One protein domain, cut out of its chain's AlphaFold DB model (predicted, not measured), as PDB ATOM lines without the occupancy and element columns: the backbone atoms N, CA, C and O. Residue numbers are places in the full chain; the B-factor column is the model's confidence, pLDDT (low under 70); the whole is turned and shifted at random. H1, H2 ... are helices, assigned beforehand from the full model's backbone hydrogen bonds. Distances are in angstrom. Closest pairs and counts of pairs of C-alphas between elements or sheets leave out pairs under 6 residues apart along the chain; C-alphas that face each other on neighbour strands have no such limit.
ATOM      1  N   PHE A  32     127.978 216.231 155.370       93.88
ATOM      2  CA  PHE A  32     128.793 215.062 155.072       93.88
ATOM      3  C   PHE A  32     127.937 213.848 154.683       93.88
ATOM      4  O   PHE A  32     128.228 213.211 153.672       93.88
ATOM      5  N   LEU A  33     126.878 213.543 155.441       93.12
ATOM      6  CA  LEU A  33     125.985 212.417 155.137       93.12
ATOM      7  C   LEU A  33     125.256 212.614 153.806       93.12
ATOM      8  O   LEU A  33     125.269 211.711 152.978       93.12
ATOM      9  N   GLU A  34     124.726 213.810 153.545       93.62
ATOM     10  CA  GLU A  34     124.105 214.137 152.256       93.62
ATOM     11  C   GLU A  34     125.110 213.986 151.103       93.62
ATOM     12  O   GLU A  34     124.790 213.412 150.060       93.62
ATOM     13  N   ALA A  35     126.353 214.445 151.292       94.06
ATOM     14  CA  ALA A  35     127.405 214.264 150.296       94.06
ATOM     15  C   ALA A  35     127.741 212.783 150.064       94.06
ATOM     16  O   ALA A  35     128.036 212.412 148.929       94.06
ATOM     17  N   LEU A  36     127.706 211.953 151.110       94.00
ATOM     18  CA  LEU A  36     127.962 210.517 151.027       94.00
ATOM     19  C   LEU A  36     126.810 209.776 150.329       94.00
ATOM     20  O   LEU A  36     127.071 208.917 149.493       94.00
ATOM     21  N   GLU A  37     125.557 210.143 150.602       93.00
ATOM     22  CA  GLU A  37     124.361 209.597 149.942       93.00
ATOM     23  C   GLU A  37     124.290 209.984 148.459       93.00
ATOM     24  O   GLU A  37     123.961 209.166 147.600       93.00
ATOM     25  N   CYS A  38     124.644 211.230 148.137       91.62
ATOM     26  CA  CYS A  38     124.652 211.742 146.766       91.62
ATOM     27  C   CYS A  38     125.904 211.328 145.973       91.62
ATOM     28  O   CYS A  38     126.038 211.678 144.793       91.62
ATOM     29  N   LEU A  39     126.849 210.618 146.600       92.31
ATOM     30  CA  LEU A  39     128.083 210.192 145.958       92.31
ATOM     31  C   LEU A  39     127.807 209.051 144.976       92.31
ATOM     32  O   LEU A  39     127.857 207.864 145.311       92.31
ATOM     33  N   TYR A  40     127.594 209.415 143.714       89.62
ATOM     34  CA  TYR A  40     127.647 208.451 142.625       89.62
ATOM     35  C   TYR A  40     129.086 207.975 142.454       89.62
ATOM     36  O   TYR A  40     129.967 208.759 142.097       89.62
ATOM     37  N   ILE A  41     129.311 206.688 142.708       91.62
ATOM     38  CA  ILE A  41     130.605 206.060 142.480       91.62
ATOM     39  C   ILE A  41     130.724 205.757 140.996       91.62
ATOM     40  O   ILE A  41     131.464 206.445 140.314       91.62
ATOM     41  N   THR A  42     129.965 204.812 140.458       92.31
ATOM     42  CA  THR A  42     130.102 204.336 139.073       92.31
ATOM     43  C   THR A  42     130.121 205.458 138.031       92.31
ATOM     44  O   THR A  42     129.207 206.280 137.964       92.31
ATOM     45  N   ASN A  43     131.152 205.467 137.180       88.38
ATOM     46  CA  ASN A  43     131.314 206.397 136.055       88.38
ATOM     47  C   ASN A  43     131.244 207.908 136.370       88.38
ATOM     48  O   ASN A  43     131.203 208.708 135.435       88.38
ATOM     49  N   ASN A  44     131.303 208.334 137.635       92.12
ATOM     50  CA  ASN A  44     131.232 209.750 138.011       92.12
ATOM     51  C   ASN A  44     132.560 210.277 138.579       92.12
ATOM     52  O   ASN A  44     132.696 210.596 139.759       92.12
ATOM     53  N   GLN A  45     133.556 210.392 137.703       92.69
ATOM     54  CA  GLN A  45     134.895 210.879 138.049       92.69
ATOM     55  C   GLN A  45     134.881 212.281 138.680       92.69
ATOM     56  O   GLN A  45     135.558 212.516 139.677       92.69
ATOM     57  N   SER A  46     134.105 213.221 138.129       91.81
ATOM     58  CA  SER A  46     134.046 214.593 138.651       91.81
ATOM     59  C   SER A  46     133.445 214.646 140.055       91.81
ATOM     60  O   SER A  46     133.971 215.360 140.907       91.81
ATOM     61  N   GLY A  47     132.392 213.866 140.320       92.81
ATOM     62  CA  GLY A  47     131.806 213.747 141.654       92.81
ATOM     63  C   GLY A  47     132.795 213.197 142.678       92.81
ATOM     64  O   GLY A  47     132.953 213.792 143.742       92.81
ATOM     65  N   ARG A  48     133.524 212.123 142.340       94.88
ATOM     66  CA  ARG A  48     134.544 211.538 143.228       94.88
ATOM     67  C   ARG A  48     135.682 212.507 143.535       94.88
ATOM     68  O   ARG A  48     136.078 212.622 144.691       94.88
ATOM     69  N   LEU A  49     136.167 213.245 142.536       92.88
ATOM     70  CA  LEU A  49     137.218 214.247 142.733       92.88
ATOM     71  C   LEU A  49     136.754 215.410 143.623       92.88
ATOM     72  O   LEU A  49     137.477 215.791 144.540       92.88
ATOM     73  N   MET A  50     135.542 215.937 143.410       93.56
ATOM     74  CA  MET A  50     134.980 216.987 144.275       93.56
ATOM     75  C   MET A  50     134.748 216.489 145.704       93.56
ATOM     76  O   MET A  50     135.002 217.213 146.667       93.56
ATOM     77  N   PHE A  51     134.291 215.244 145.856       95.62
ATOM     78  CA  PHE A  51     134.148 214.619 147.165       95.62
ATOM     79  C   PHE A  51     135.507 214.493 147.866       95.62
ATOM     80  O   PHE A  51     135.618 214.848 149.034       95.62
ATOM     81  N   ALA A  52     136.552 214.067 147.149       94.75
ATOM     82  CA  ALA A  52     137.908 213.957 147.686       94.75
ATOM     83  C   ALA A  52     138.535 215.300 148.074       94.75
ATOM     84  O   ALA A  52     139.307 215.360 149.026       94.75
ATOM     85  N   GLU A  53     138.191 216.380 147.376       94.31
ATOM     86  CA  GLU A  53     138.637 217.724 147.739       94.31
ATOM     87  C   GLU A  53     137.999 218.203 149.051       94.31
ATOM     88  O   GLU A  53     138.674 218.792 149.895       94.31
ATOM     89  N   LYS A  54     136.702 217.933 149.237       94.81
ATOM     90  CA  LYS A  54     135.941 218.405 150.400       94.81
ATOM     91  C   LYS A  54     136.101 217.515 151.635       94.81
ATOM     92  O   LYS A  54     136.160 218.027 152.749       94.81
ATOM     93  N   TRP A  55     136.186 216.203 151.431       95.69
ATOM     94  CA  TRP A  55     136.205 215.175 152.474       95.69
ATOM     95  C   TRP A  55     137.383 214.207 152.270       95.69
ATOM     96  O   TRP A  55     137.174 213.012 152.042       95.69
ATOM     97  N   PRO A  56     138.634 214.699 152.324       94.44
ATOM     98  CA  PRO A  56     139.814 213.932 151.923       94.44
ATOM     99  C   PRO A  56     140.004 212.645 152.728       94.44
ATOM    100  O   PRO A  56     140.360 211.615 152.158       94.44
ATOM    101  N   ASP A  57     139.719 212.669 154.032       93.56
ATOM    102  CA  ASP A  57     139.906 211.497 154.889       93.56
ATOM    103  C   ASP A  57     138.869 210.399 154.598       93.56
ATOM    104  O   ASP A  57     139.193 209.212 154.559       93.56
ATOM    105  N   ALA A  58     137.621 210.791 154.323       93.81
ATOM    106  CA  ALA A  58     136.578 209.851 153.920       93.81
ATOM    107  C   ALA A  58     136.859 209.290 152.519       93.81
ATOM    108  O   ALA A  58     136.727 208.090 152.287       93.81
ATOM    109  N   ALA A  59     137.307 210.142 151.598       94.94
ATOM    110  CA  ALA A  59     137.671 209.745 150.246       94.94
ATOM    111  C   ALA A  59     138.835 208.750 150.217       94.94
ATOM    112  O   ALA A  59     138.760 207.769 149.483       94.94
ATOM    113  N   ALA A  60     139.860 208.938 151.054       93.94
ATOM    114  CA  ALA A  60     140.971 207.994 151.185       93.94
ATOM    115  C   ALA A  60     140.524 206.604 151.677       93.94
ATOM    116  O   ALA A  60     141.188 205.604 151.408       93.94
ATOM    117  N   LYS A  61     139.399 206.530 152.397       92.81
ATOM    118  CA  LYS A  61     138.815 205.269 152.866       92.81
ATOM    119  C   LYS A  61     137.911 204.617 151.822       92.81
ATOM    120  O   LYS A  61     137.913 203.394 151.702       92.81
ATOM    121  N   ILE A  62     137.135 205.419 151.092       95.31
ATOM    122  CA  ILE A  62     136.152 204.942 150.109       95.31
ATOM    123  C   ILE A  62     136.825 204.584 148.784       95.31
ATOM    124  O   ILE A  62     136.495 203.560 148.192       95.31
ATOM    125  N   PHE A  63     137.753 205.410 148.301       96.25
ATOM    126  CA  PHE A  63     138.362 205.253 146.985       96.25
ATOM    127  C   PHE A  63     139.702 204.523 147.095       96.25
ATOM    128  O   PHE A  63     140.652 205.074 147.650       96.25
ATOM    129  N   PRO A  64     139.832 203.315 146.519       94.88
ATOM    130  CA  PRO A  64     141.132 202.672 146.396       94.88
ATOM    131  C   PRO A  64     142.094 203.549 145.584       94.88
ATOM    132  O   PRO A  64     141.681 204.161 144.596       94.88
ATOM    133  N   ASP A  65     143.388 203.530 145.915       93.94
ATOM    134  CA  ASP A  65     144.424 204.299 145.198       93.94
ATOM    135  C   ASP A  65     144.378 204.084 143.675       93.94
ATOM    136  O   ASP A  65     144.594 205.009 142.890       93.94
ATOM    137  N   GLY A  66     144.048 202.863 143.241       93.00
ATOM    138  CA  GLY A  66     143.876 202.530 141.828       93.00
ATOM    139  C   GLY A  66     142.729 203.290 141.155       93.00
ATOM    140  O   GLY A  66     142.875 203.718 140.012       93.00
ATOM    141  N   LEU A  67     141.616 203.515 141.857       95.19
ATOM    142  CA  LEU A  67     140.489 204.297 141.341       95.19
ATOM    143  C   LEU A  67     140.868 205.769 141.184       95.19
ATOM    144  O   LEU A  67     140.643 206.351 140.124       95.19
ATOM    145  N   VAL A  68     141.511 206.334 142.209       92.75
ATOM    146  CA  VAL A  68     142.003 207.719 142.205       92.75
ATOM    147  C   VAL A  68     143.020 207.923 141.079       92.75
ATOM    148  O   VAL A  68     142.978 208.924 140.365       92.75
ATOM    149  N   HIS A  69     143.896 206.942 140.847       93.75
ATOM    150  CA  HIS A  69     144.835 206.971 139.730       93.75
ATOM    151  C   HIS A  69     144.117 207.047 138.372       93.75
ATOM    152  O   HIS A  69     144.435 207.920 137.562       93.75
ATOM    153  N   PHE A  70     143.122 206.189 138.127       94.62
ATOM    154  CA  PHE A  70     142.339 206.247 136.886       94.62
ATOM    155  C   PHE A  70     141.571 207.566 136.738       94.62
ATOM    156  O   PHE A  70     141.439 208.073 135.625       94.62
ATOM    157  N   ASP A  71     141.132 208.162 137.844       92.25
ATOM    158  CA  ASP A  71     140.459 209.461 137.848       92.25
ATOM    159  C   ASP A  71     141.387 210.646 137.578       92.25
ATOM    160  O   ASP A  71     140.923 211.701 137.153       92.25
ATOM    161  N   HIS A  72     142.696 210.511 137.763       91.94
ATOM    162  CA  HIS A  72     143.642 211.566 137.395       91.94
ATOM    163  C   HIS A  72     144.268 211.362 136.017       91.94
ATOM    164  O   HIS A  72     144.559 212.339 135.325       91.94
ATOM    165  N   HIS A  73     144.485 210.113 135.612       92.62
ATOM    166  CA  HIS A  73     145.292 209.786 134.435       92.62
ATOM    167  C   HIS A  73     144.489 209.205 133.267       92.62
ATOM    168  O   HIS A  73     145.011 209.113 132.156       92.62
ATOM    169  N   GLY A  74     143.214 208.880 133.485       90.00
ATOM    170  CA  GLY A  74     142.344 208.281 132.481       90.00
ATOM    171  C   GLY A  74     142.592 206.783 132.281       90.00
ATOM    172  O   GLY A  74     143.416 206.159 132.944       90.00
ATOM    173  N   ILE A  75     141.830 206.201 131.353       92.50
ATOM    174  CA  ILE A  75     141.853 204.772 131.018       92.50
ATOM    175  C   ILE A  75     142.556 204.606 129.667       92.50
ATOM    176  O   ILE A  75     142.102 205.172 128.672       92.50
ATOM    177  N   GLY A  76     143.652 203.843 129.626       92.56
ATOM    178  CA  GLY A  76     144.459 203.649 128.414       92.56
ATOM    179  C   GLY A  76     144.120 202.393 127.607       92.56
ATOM    180  O   GLY A  76     144.450 202.323 126.423       92.56
ATOM    181  N   SER A  77     143.470 201.405 128.223       94.62
ATOM    182  CA  SER A  77     143.165 200.106 127.612       94.62
ATOM    183  C   SER A  77     141.815 199.543 128.075       94.62
ATOM    184  O   SER A  77     141.242 200.000 129.064       94.62
ATOM    185  N   ASP A  78     141.295 198.532 127.373       93.81
ATOM    186  CA  ASP A  78     140.076 197.833 127.808       93.81
ATOM    187  C   ASP A  78     140.293 197.051 129.120       93.81
ATOM    188  O   ASP A  78     139.384 196.984 129.944       93.81
ATOM    189  N   GLU A  79     141.508 196.549 129.374       94.69
ATOM    190  CA  GLU A  79     141.867 195.912 130.651       94.69
ATOM    191  C   GLU A  79     141.827 196.922 131.813       94.69
ATOM    192  O   GLU A  79     141.329 196.621 132.899       94.69
ATOM    193  N   ASP A  80     142.291 198.155 131.586       94.50
ATOM    194  CA  ASP A  80     142.190 199.233 132.577       94.50
ATOM    195  C   ASP A  80     140.732 199.608 132.858       94.50
ATOM    196  O   ASP A  80     140.387 199.946 133.992       94.50
ATOM    197  N   ARG A  81     139.854 199.515 131.848       94.31
ATOM    198  CA  ARG A  81     138.416 199.754 132.024       94.31
ATOM    199  C   ARG A  81     137.803 198.724 132.969       94.31
ATOM    200  O   ARG A  81     137.036 199.105 133.851       94.31
ATOM    201  N   GLU A  82     138.158 197.452 132.812       95.94
ATOM    202  CA  GLU A  82     137.689 196.374 133.687       95.94
ATOM    203  C   GLU A  82     138.222 196.534 135.118       95.94
ATOM    204  O   GLU A  82     137.451 196.478 136.078       95.94
ATOM    205  N   LYS A  83     139.516 196.848 135.277       95.75
ATOM    206  CA  LYS A  83     140.112 197.132 136.595       95.75
ATOM    207  C   LYS A  83     139.442 198.312 137.288       95.75
ATOM    208  O   LYS A  83     139.116 198.225 138.470       95.75
ATOM    209  N   ARG A  84     139.208 199.410 136.559       95.81
ATOM    210  CA  ARG A  84     138.501 200.579 137.091       95.81
ATOM    211  C   ARG A  84     137.097 200.205 137.552       95.81
ATOM    212  O   ARG A  84     136.729 200.589 138.654       95.81
ATOM    213  N   ALA A  85     136.348 199.439 136.759       95.94
ATOM    214  CA  ALA A  85     135.013 198.986 137.143       95.94
ATOM    215  C   ALA A  85     135.033 198.147 138.435       95.94
ATOM    216  O   ALA A  85     134.180 198.336 139.300       95.94
ATOM    217  N   GLY A  86     136.039 197.281 138.609       96.75
ATOM    218  CA  GLY A  86     136.241 196.537 139.854       96.75
ATOM    219  C   GLY A  86     136.485 197.447 141.063       96.75
ATOM    220  O   GLY A  86     135.881 197.250 142.117       96.75
ATOM    221  N   TYR A  87     137.310 198.486 140.910       97.44
ATOM    222  CA  TYR A  87     137.519 199.459 141.986       97.44
ATOM    223  C   TYR A  87     136.289 200.327 142.266       97.44
ATOM    224  O   TYR A  87     136.046 200.665 143.421       97.44
ATOM    225  N   GLU A  88     135.503 200.676 141.245       96.94
ATOM    226  CA  GLU A  88     134.231 201.386 141.426       96.94
ATOM    227  C   GLU A  88     133.250 200.542 142.250       96.94
ATOM    228  O   GLU A  88     132.682 201.048 143.209       96.94
ATOM    229  N   GLN A  89     133.122 199.243 141.965       96.81
ATOM    230  CA  GLN A  89     132.290 198.344 142.775       96.81
ATOM    231  C   GLN A  89     132.785 198.239 144.220       96.81
ATOM    232  O   GLN A  89     131.986 198.292 145.152       96.81
ATOM    233  N   GLN A  90     134.100 198.115 144.423       96.44
ATOM    234  CA  GLN A  90     134.673 198.077 145.767       96.44
ATOM    235  C   GLN A  90     134.363 199.361 146.547       96.44
ATOM    236  O   GLN A  90     133.974 199.291 147.710       96.44
ATOM    237  N   ALA A  91     134.518 200.522 145.910       96.75
ATOM    238  CA  ALA A  91     134.226 201.809 146.524       96.75
ATOM    239  C   ALA A  91     132.734 201.968 146.861       96.75
ATOM    240  O   ALA A  91     132.410 202.504 147.918       96.75
ATOM    241  N   ASP A  92     131.834 201.455 146.017       96.06
ATOM    242  CA  ASP A  92     130.385 201.462 146.266       96.06
ATOM    243  C   ASP A  92     130.024 200.640 147.513       96.06
ATOM    244  O   ASP A  92     129.340 201.134 148.403       96.06
ATOM    245  N   VAL A  93     130.601 199.440 147.654       95.88
ATOM    246  CA  VAL A  93     130.422 198.602 148.853       95.88
ATOM    247  C   VAL A  93     130.936 199.304 150.113       95.88
ATOM    248  O   VAL A  93     130.305 199.240 151.165       95.88
ATOM    249  N   VAL A  94     132.087 199.980 150.036       94.56
ATOM    250  CA  VAL A  94     132.625 200.725 151.184       94.56
ATOM    251  C   VAL A  94     131.737 201.921 151.532       94.56
ATOM    252  O   VAL A  94     131.487 202.146 152.715       94.56
ATOM    253  N   ARG A  95     131.234 202.658 150.533       95.12
ATOM    254  CA  ARG A  95     130.274 203.755 150.736       95.12
ATOM    255  C   ARG A  95     129.026 203.253 151.461       95.12
ATOM    256  O   ARG A  95     128.647 203.842 152.469       95.12
ATOM    257  N   ASP A  96     128.428 202.167 150.981       95.12
ATOM    258  CA  ASP A  96     127.194 201.614 151.547       95.12
ATOM    259  C   ASP A  96     127.394 201.137 152.988       95.12
ATOM    260  O   ASP A  96     126.599 201.476 153.862       95.12
ATOM    261  N   ASN A  97     128.509 200.455 153.275       93.56
ATOM    262  CA  ASN A  97     128.852 200.058 154.642       93.56
ATOM    263  C   ASN A  97     129.009 201.268 155.577       93.56
ATOM    264  O   ASN A  97     128.625 201.205 156.742       93.56
ATOM    265  N   LEU A  98     129.592 202.376 155.101       92.06
ATOM    266  CA  LEU A  98     129.713 203.594 155.907       92.06
ATOM    267  C   LEU A  98     128.349 204.229 156.192       92.06
ATOM    268  O   LEU A  98     128.111 204.642 157.326       92.06
ATOM    269  N   LEU A  99     127.462 204.281 155.196       92.94
ATOM    270  CA  LEU A  99     126.092 204.764 155.377       92.94
ATOM    271  C   LEU A  99     125.334 203.909 156.397       92.94
ATOM    272  O   LEU A  99     124.732 204.464 157.312       92.94
ATOM    273  N   GLU A 100     125.436 202.581 156.302       92.06
ATOM    274  CA  GLU A 100     124.821 201.657 157.261       92.06
ATOM    275  C   GLU A 100     125.343 201.898 158.684       92.06
ATOM    276  O   GLU A 100     124.551 202.039 159.610       92.06
ATOM    277  N   ILE A 101     126.663 202.035 158.866       89.00
ATOM    278  CA  ILE A 101     127.263 202.329 160.179       89.00
ATOM    279  C   ILE A 101     126.696 203.626 160.772       89.00
ATOM    280  O   ILE A 101     126.425 203.685 161.975       89.00
ATOM    281  N   PHE A 102     126.537 204.675 159.960       87.50
ATOM    282  CA  PHE A 102     126.033 205.960 160.446       87.50
ATOM    283  C   PHE A 102     124.527 205.954 160.717       87.50
ATOM    284  O   PHE A 102     124.111 206.560 161.706       87.50
ATOM    285  N   ASP A 103     123.735 205.237 159.921       86.94
ATOM    286  CA  ASP A 103     122.301 205.054 160.167       86.94
ATOM    287  C   ASP A 103     122.047 204.248 161.454       86.94
ATOM    288  O   ASP A 103     121.263 204.659 162.317       86.94
ATOM    289  N   ASP A 104     122.798 203.160 161.661       83.06
ATOM    290  CA  ASP A 104     122.730 202.348 162.881       83.06
ATOM    291  C   ASP A 104     123.077 203.181 164.123       83.06
ATOM    292  O   ASP A 104     122.451 203.071 165.186       83.06
ATOM    293  N   LEU A 105     124.077 204.047 163.986       79.75
ATOM    294  CA  LEU A 105     124.535 204.949 165.031       79.75
ATOM    295  C   LEU A 105     123.475 206.001 165.357       79.75
ATOM    296  O   LEU A 105     123.153 206.183 166.532       79.75
ATOM    297  N   GLU A 106     122.909 206.668 164.351       78.50
ATOM    298  CA  GLU A 106     121.852 207.666 164.530       78.50
ATOM    299  C   GLU A 106     120.601 207.051 165.153       78.50
ATOM    300  O   GLU A 106     120.090 207.567 166.149       78.50
ATOM    301  N   THR A 107     120.169 205.896 164.655       77.69
ATOM    302  CA  THR A 107     119.020 205.173 165.194       77.69
ATOM    303  C   THR A 107     119.235 204.812 166.671       77.69
ATOM    304  O   THR A 107     118.385 205.076 167.527       77.69
ATOM    305  N   ARG A 108     120.404 204.283 167.043       73.56
ATOM    306  CA  ARG A 108     120.676 203.887 168.438       73.56
ATOM    307  C   ARG A 108     120.891 205.070 169.387       73.56
ATOM    308  O   ARG A 108     120.487 204.987 170.551       73.56
ATOM    309  N   LEU A 109     121.506 206.159 168.922       72.38
ATOM    310  CA  LEU A 109     121.752 207.366 169.725       72.38
ATOM    311  C   LEU A 109     120.515 208.242 169.881       72.38
ATOM    312  O   LEU A 109     120.205 208.657 170.995       72.38
ATOM    313  N   VAL A 110     119.849 208.552 168.773       67.50
ATOM    314  CA  VAL A 110     118.798 209.571 168.712       67.50
ATOM    315  C   VAL A 110     117.432 208.947 168.954       67.50
ATOM    316  O   VAL A 110     116.672 209.450 169.778       67.50
ATOM    317  N   VAL A 111     117.127 207.830 168.282       64.25
ATOM    318  CA  VAL A 111     115.786 207.227 168.330       64.25
ATOM    319  C   VAL A 111     115.590 206.429 169.615       64.25
ATOM    320  O   VAL A 111     114.562 206.569 170.279       64.25
ATOM    321  N   TYR A 112     116.579 205.618 169.998       68.69
ATOM    322  CA  TYR A 112     116.463 204.782 171.195       68.69
ATOM    323  C   TYR A 112     117.033 205.424 172.461       68.69
ATOM    324  O   TYR A 112     116.622 205.046 173.555       68.69
ATOM    325  N   GLY A 113     117.950 206.393 172.350       62.66
ATOM    326  CA  GLY A 113     118.568 207.050 173.512       62.66
ATOM    327  C   GLY A 113     119.374 206.101 174.411       62.66
ATOM    328  O   GLY A 113     119.696 206.443 175.549       62.66
ATOM    329  N   THR A 114     119.685 204.895 173.931       61.91
ATOM    330  CA  THR A 114     120.261 203.795 174.720       61.91
ATOM    331  C   THR A 114     121.552 203.279 174.116       61.91
ATOM    332  O   THR A 114     121.797 202.072 174.136       61.91
ATOM    333  N   LEU A 115     122.384 204.159 173.560       64.50
ATOM    334  CA  LEU A 115     123.655 203.713 173.017       64.50
ATOM    335  C   LEU A 115     124.508 203.110 174.139       64.50
ATOM    336  O   LEU A 115     125.042 203.803 175.009       64.50
ATOM    337  N   GLN A 116     124.589 201.782 174.143       66.25
ATOM    338  CA  GLN A 116     125.387 201.061 175.114       66.25
ATOM    339  C   GLN A 116     126.853 201.337 174.801       66.25
ATOM    340  O   GLN A 116     127.270 201.242 173.648       66.25
ATOM    341  N   VAL A 117     127.652 201.624 175.831       66.69
ATOM    342  CA  VAL A 117     129.091 201.920 175.680       66.69
ATOM    343  C   VAL A 117     129.795 200.860 174.823       66.69
ATOM    344  O   VAL A 117     130.553 201.207 173.933       66.69
ATOM    345  N   LYS A 118     129.439 199.580 174.994       68.88
ATOM    346  CA  LYS A 118     129.999 198.461 174.218       68.88
ATOM    347  C   LYS A 118     129.664 198.480 172.725       68.88
ATOM    348  O   LYS A 118     130.407 197.907 171.940       68.88
ATOM    349  N   GLU A 119     128.516 199.025 172.336       71.88
ATOM    350  CA  GLU A 119     128.134 199.139 170.922       71.88
ATOM    351  C   GLU A 119     128.816 200.344 170.284       71.88
ATOM    352  O   GLU A 119     129.314 200.244 169.167       71.88
ATOM    353  N   LEU A 120     128.926 201.442 171.033       73.69
ATOM    354  CA  LEU A 120     129.706 202.599 170.619       73.69
ATOM    355  C   LEU A 120     131.180 202.249 170.414       73.69
ATOM    356  O   LEU A 120     131.747 202.655 169.411       73.69
ATOM    357  N   ASP A 121     131.775 201.467 171.317       75.00
ATOM    358  CA  ASP A 121     133.164 201.016 171.183       75.00
ATOM    359  C   ASP A 121     133.360 200.228 169.877       75.00
ATOM    360  O   ASP A 121     134.295 200.504 169.135       75.00
ATOM    361  N   LYS A 122     132.428 199.330 169.522       78.94
ATOM    362  CA  LYS A 122     132.479 198.582 168.251       78.94
ATOM    363  C   LYS A 122     132.391 199.486 167.025       78.94
ATOM    364  O   LYS A 122     133.098 199.258 166.051       78.94
ATOM    365  N   ILE A 123     131.520 200.492 167.057       78.56
ATOM    366  CA  ILE A 123     131.390 201.444 165.948       78.56
ATOM    367  C   ILE A 123     132.664 202.292 165.842       78.56
ATOM    368  O   ILE A 123     133.202 202.471 164.753       78.56
ATOM    369  N   MET A 124     133.197 202.743 166.979       79.75
ATOM    370  CA  MET A 124     134.457 203.487 167.068       79.75
ATOM    371  C   MET A 124     135.684 202.655 166.679       79.75
ATOM    372  O   MET A 124     136.700 203.223 166.309       79.75
ATOM    373  N   GLU A 125     135.619 201.326 166.722       80.94
ATOM    374  CA  GLU A 125     136.661 200.454 166.165       80.94
ATOM    375  C   GLU A 125     136.605 200.379 164.627       80.94
ATOM    376  O   GLU A 125     137.627 200.134 163.986       80.94
ATOM    377  N   GLN A 126     135.432 200.592 164.021       82.50
ATOM    378  CA  GLN A 126     135.240 200.554 162.563       82.50
ATOM    379  C   GLN A 126     135.562 201.895 161.886       82.50
ATOM    380  O   GLN A 126     135.968 201.941 160.715       82.50
ATOM    381  N   ILE A 127     135.407 202.997 162.621       86.31
ATOM    382  CA  ILE A 127     135.728 204.344 162.149       86.31
ATOM    383  C   ILE A 127     137.024 204.848 162.775       86.31
ATOM    384  O   ILE A 127     137.306 204.662 163.948       86.31
ATOM    385  N   ASP A 128     137.840 205.505 161.973       88.12
ATOM    386  CA  ASP A 128     139.058 206.160 162.407       88.12
ATOM    387  C   ASP A 128     138.765 207.593 162.865       88.12
ATOM    388  O   ASP A 128     137.726 208.180 162.553       88.12
ATOM    389  N   ARG A 129     139.701 208.173 163.623       87.88
ATOM    390  CA  ARG A 129     139.557 209.516 164.201       87.88
ATOM    391  C   ARG A 129     139.167 210.596 163.173       87.88
ATOM    392  O   ARG A 129     138.289 211.392 163.508       87.88
ATOM    393  N   PRO A 130     139.773 210.663 161.969       90.00
ATOM    394  CA  PRO A 130     139.384 211.648 160.962       90.00
ATOM    395  C   PRO A 130     137.918 211.510 160.545       90.00
ATOM    396  O   PRO A 130     137.168 212.479 160.601       90.00
ATOM    397  N   LEU A 131     137.467 210.290 160.249       89.19
ATOM    398  CA  LEU A 131     136.083 210.040 159.861       89.19
ATOM    399  C   LEU A 131     135.099 210.345 161.000       89.19
ATOM    400  O   LEU A 131     134.053 210.952 160.782       89.19
ATOM    401  N   ALA A 132     135.463 209.997 162.238       88.94
ATOM    402  CA  ALA A 132     134.674 210.335 163.417       88.94
ATOM    403  C   ALA A 132     134.500 211.856 163.589       88.94
ATOM    404  O   ALA A 132     133.466 212.293 164.092       88.94
ATOM    405  N   SER A 133     135.470 212.666 163.150       90.44
ATOM    406  CA  SER A 133     135.415 214.129 163.263       90.44
ATOM    407  C   SER A 133     134.415 214.806 162.321       90.44
ATOM    408  O   SER A 133     133.965 215.907 162.629       90.44
ATOM    409  N   TYR A 134     133.998 214.140 161.236       91.00
ATOM    410  CA  TYR A 134     132.923 214.630 160.359       91.00
ATOM    411  C   TYR A 134     131.520 214.363 160.908       91.00
ATOM    412  O   TYR A 134     130.544 214.907 160.402       91.00
ATOM    413  N   ILE A 135     131.397 213.530 161.944       89.25
ATOM    414  CA  ILE A 135     130.106 213.143 162.523       89.25
ATOM    415  C   ILE A 135     129.955 213.699 163.931       89.25
ATOM    416  O   ILE A 135     128.929 214.292 164.263       89.25
ATOM    417  N   PHE A 136     130.980 213.537 164.762       87.81
ATOM    418  CA  PHE A 136     130.922 213.811 166.188       87.81
ATOM    419  C   PHE A 136     131.612 215.111 166.580       87.81
ATOM    420  O   PHE A 136     132.577 215.547 165.958       87.81
ATOM    421  N   SER A 137     131.149 215.705 167.679       87.81
ATOM    422  CA  SER A 137     131.807 216.863 168.269       87.81
ATOM    423  C   SER A 137     133.217 216.507 168.746       87.81
ATOM    424  O   SER A 137     133.496 215.393 169.197       87.81
ATOM    425  N   GLU A 138     134.122 217.482 168.702       86.69
ATOM    426  CA  GLU A 138     135.525 217.282 169.079       86.69
ATOM    427  C   GLU A 138     135.678 216.711 170.501       86.69
ATOM    428  O   GLU A 138     136.511 215.835 170.750       86.69
ATOM    429  N   ARG A 139     134.833 217.159 171.441       83.69
ATOM    430  CA  ARG A 139     134.827 216.662 172.828       83.69
ATOM    431  C   ARG A 139     134.552 215.162 172.888       83.69
ATOM    432  O   ARG A 139     135.141 214.466 173.712       83.69
ATOM    433  N   PHE A 140     133.665 214.677 172.026       82.50
ATOM    434  CA  PHE A 140     133.324 213.269 171.945       82.50
ATOM    435  C   PHE A 140     134.435 212.469 171.262       82.50
ATOM    436  O   PHE A 140     134.885 211.470 171.817       82.50
ATOM    437  N   VAL A 141     134.961 212.952 170.134       86.31
ATOM    438  CA  VAL A 141     136.082 212.310 169.427       86.31
ATOM    439  C   VAL A 141     137.294 212.145 170.344       86.31
ATOM    440  O   VAL A 141     137.854 211.057 170.423       86.31
ATOM    441  N   ASN A 142     137.671 213.176 171.104       86.06
ATOM    442  CA  ASN A 142     138.826 213.122 172.007       86.06
ATOM    443  C   ASN A 142     138.643 212.153 173.191       86.06
ATOM    444  O   ASN A 142     139.631 211.735 173.791       86.06
ATOM    445  N   LYS A 143     137.404 211.774 173.533       82.81
ATOM    446  CA  LYS A 143     137.125 210.761 174.561       82.81
ATOM    447  C   LYS A 143     137.469 209.346 174.081       82.81
ATOM    448  O   LYS A 143     137.947 208.547 174.880       82.81
ATOM    449  N   TYR A 144     137.221 209.052 172.803       80.31
ATOM    450  CA  TYR A 144     137.444 207.731 172.195       80.31
ATOM    451  C   TYR A 144     138.810 207.622 171.509       80.31
ATOM    452  O   TYR A 144     139.449 206.576 171.557       80.31
TER     453      TYR A 144
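This is residues 32 to 144 of the 380 residues of an uncharacterized protein of Micavibrio sp (UniProt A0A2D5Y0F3). One long helix, H5, runs nearly the whole length of a rod as its spine, and shorter helices cover one side of it. Along H5, H4 crosses it at residues 84 to 88, H3 at residues 91 to 95 and H1 at residues 95 to 99, with H2 packed on H3 away from the spine; H6 folds back along the later part of H5, and H7 and H8 follow, away from H5. The printed part has 113 residues with eight named helices, H1 to H8 in chain order, and no named strand: all helix. It is only just loose, close to compact, with a radius of gyration of the C-alphas of 16.0 A and spans of 52 by 22 by 21 A.

H1, residues 32 to 37, touches residues 95 to 99 alone of H5, residues 78 to 111, at a steep tilt of 58 degrees, opposite ways; their closest C-alphas, of Leu 36 and Arg 95, are 7.2 A apart. H2, residues 45 to 54, is apart from H5 but touches H3, residues 56 to 62, at a steep tilt of 47 degrees, the closest C-alphas being those of Ala 52 and Ala 59, 4.9 A. H3 touches residues 91 to 95 alone of H5, about perpendicular at 74 degrees, closest at the C-alphas of Ile 62 and Ala 91, 5.1 A. H4, residues 65 to 73, touches residues 84 to 88 alone of H5 at a steep tilt of 58 degrees, closest at the C-alphas of Leu 67 and Tyr 87, 5.7 A. H6, residues 117 to 126, forms a helical hairpin with H5 at a shallow tilt of 16 degrees, opposite ways; they only just touch, with 3 pairs of C-alphas within 8 A, through residues 101 to 105 alone of H5, closest at the C-alphas of Ile 101 and Ile 123, 7.1 A. H5, touching H1, H3, H4 and H6, is the hub, and the helix packing is mostly crossed, the helices standing at an angle to each other rather than side by side: of the 5 touching pairs of helices that have a tilt, 1 is at a shallow tilt. H7, residues 129 to 133, touches H3, closest at the C-alphas of Ala 58 and Leu 131, 6.0 A. H8, residues 138 to 144, only just touches H7, with 3 pairs of C-alphas within 8 A, closest at the C-alphas of Ser 133 and Val 141, 6.5 A. H7 and H8 are both apart from H5. Every O i to N i+4 pair is within hydrogen-bond range in H1 to H7; in H8 1 of 3 is, beside 3 of 4 O i to N i+3 pairs.

H1 begins at C-alpha 32, (128.793, 215.062, 155.072). H2 is 14.5 A long from first to last C-alpha, H4 12.1 A and H6 14.6 A. H5 measures 48.2 A, from C-alpha 78 at (140.076, 197.833, 127.808) to C-alpha 111 at (115.786, 207.227, 168.330). H8 ends at C-alpha 144, (137.444, 207.731, 172.195).

The two C-alphas farthest apart, those of Ser 77 and Gly 113, are 52.5 A apart. The printed part has no cut and no long link; H1 to H2 is a short link of 7 residues, and the other links are tight. Mean pLDDT of the printed part is 88.4, with residues 110 to 118 under 70.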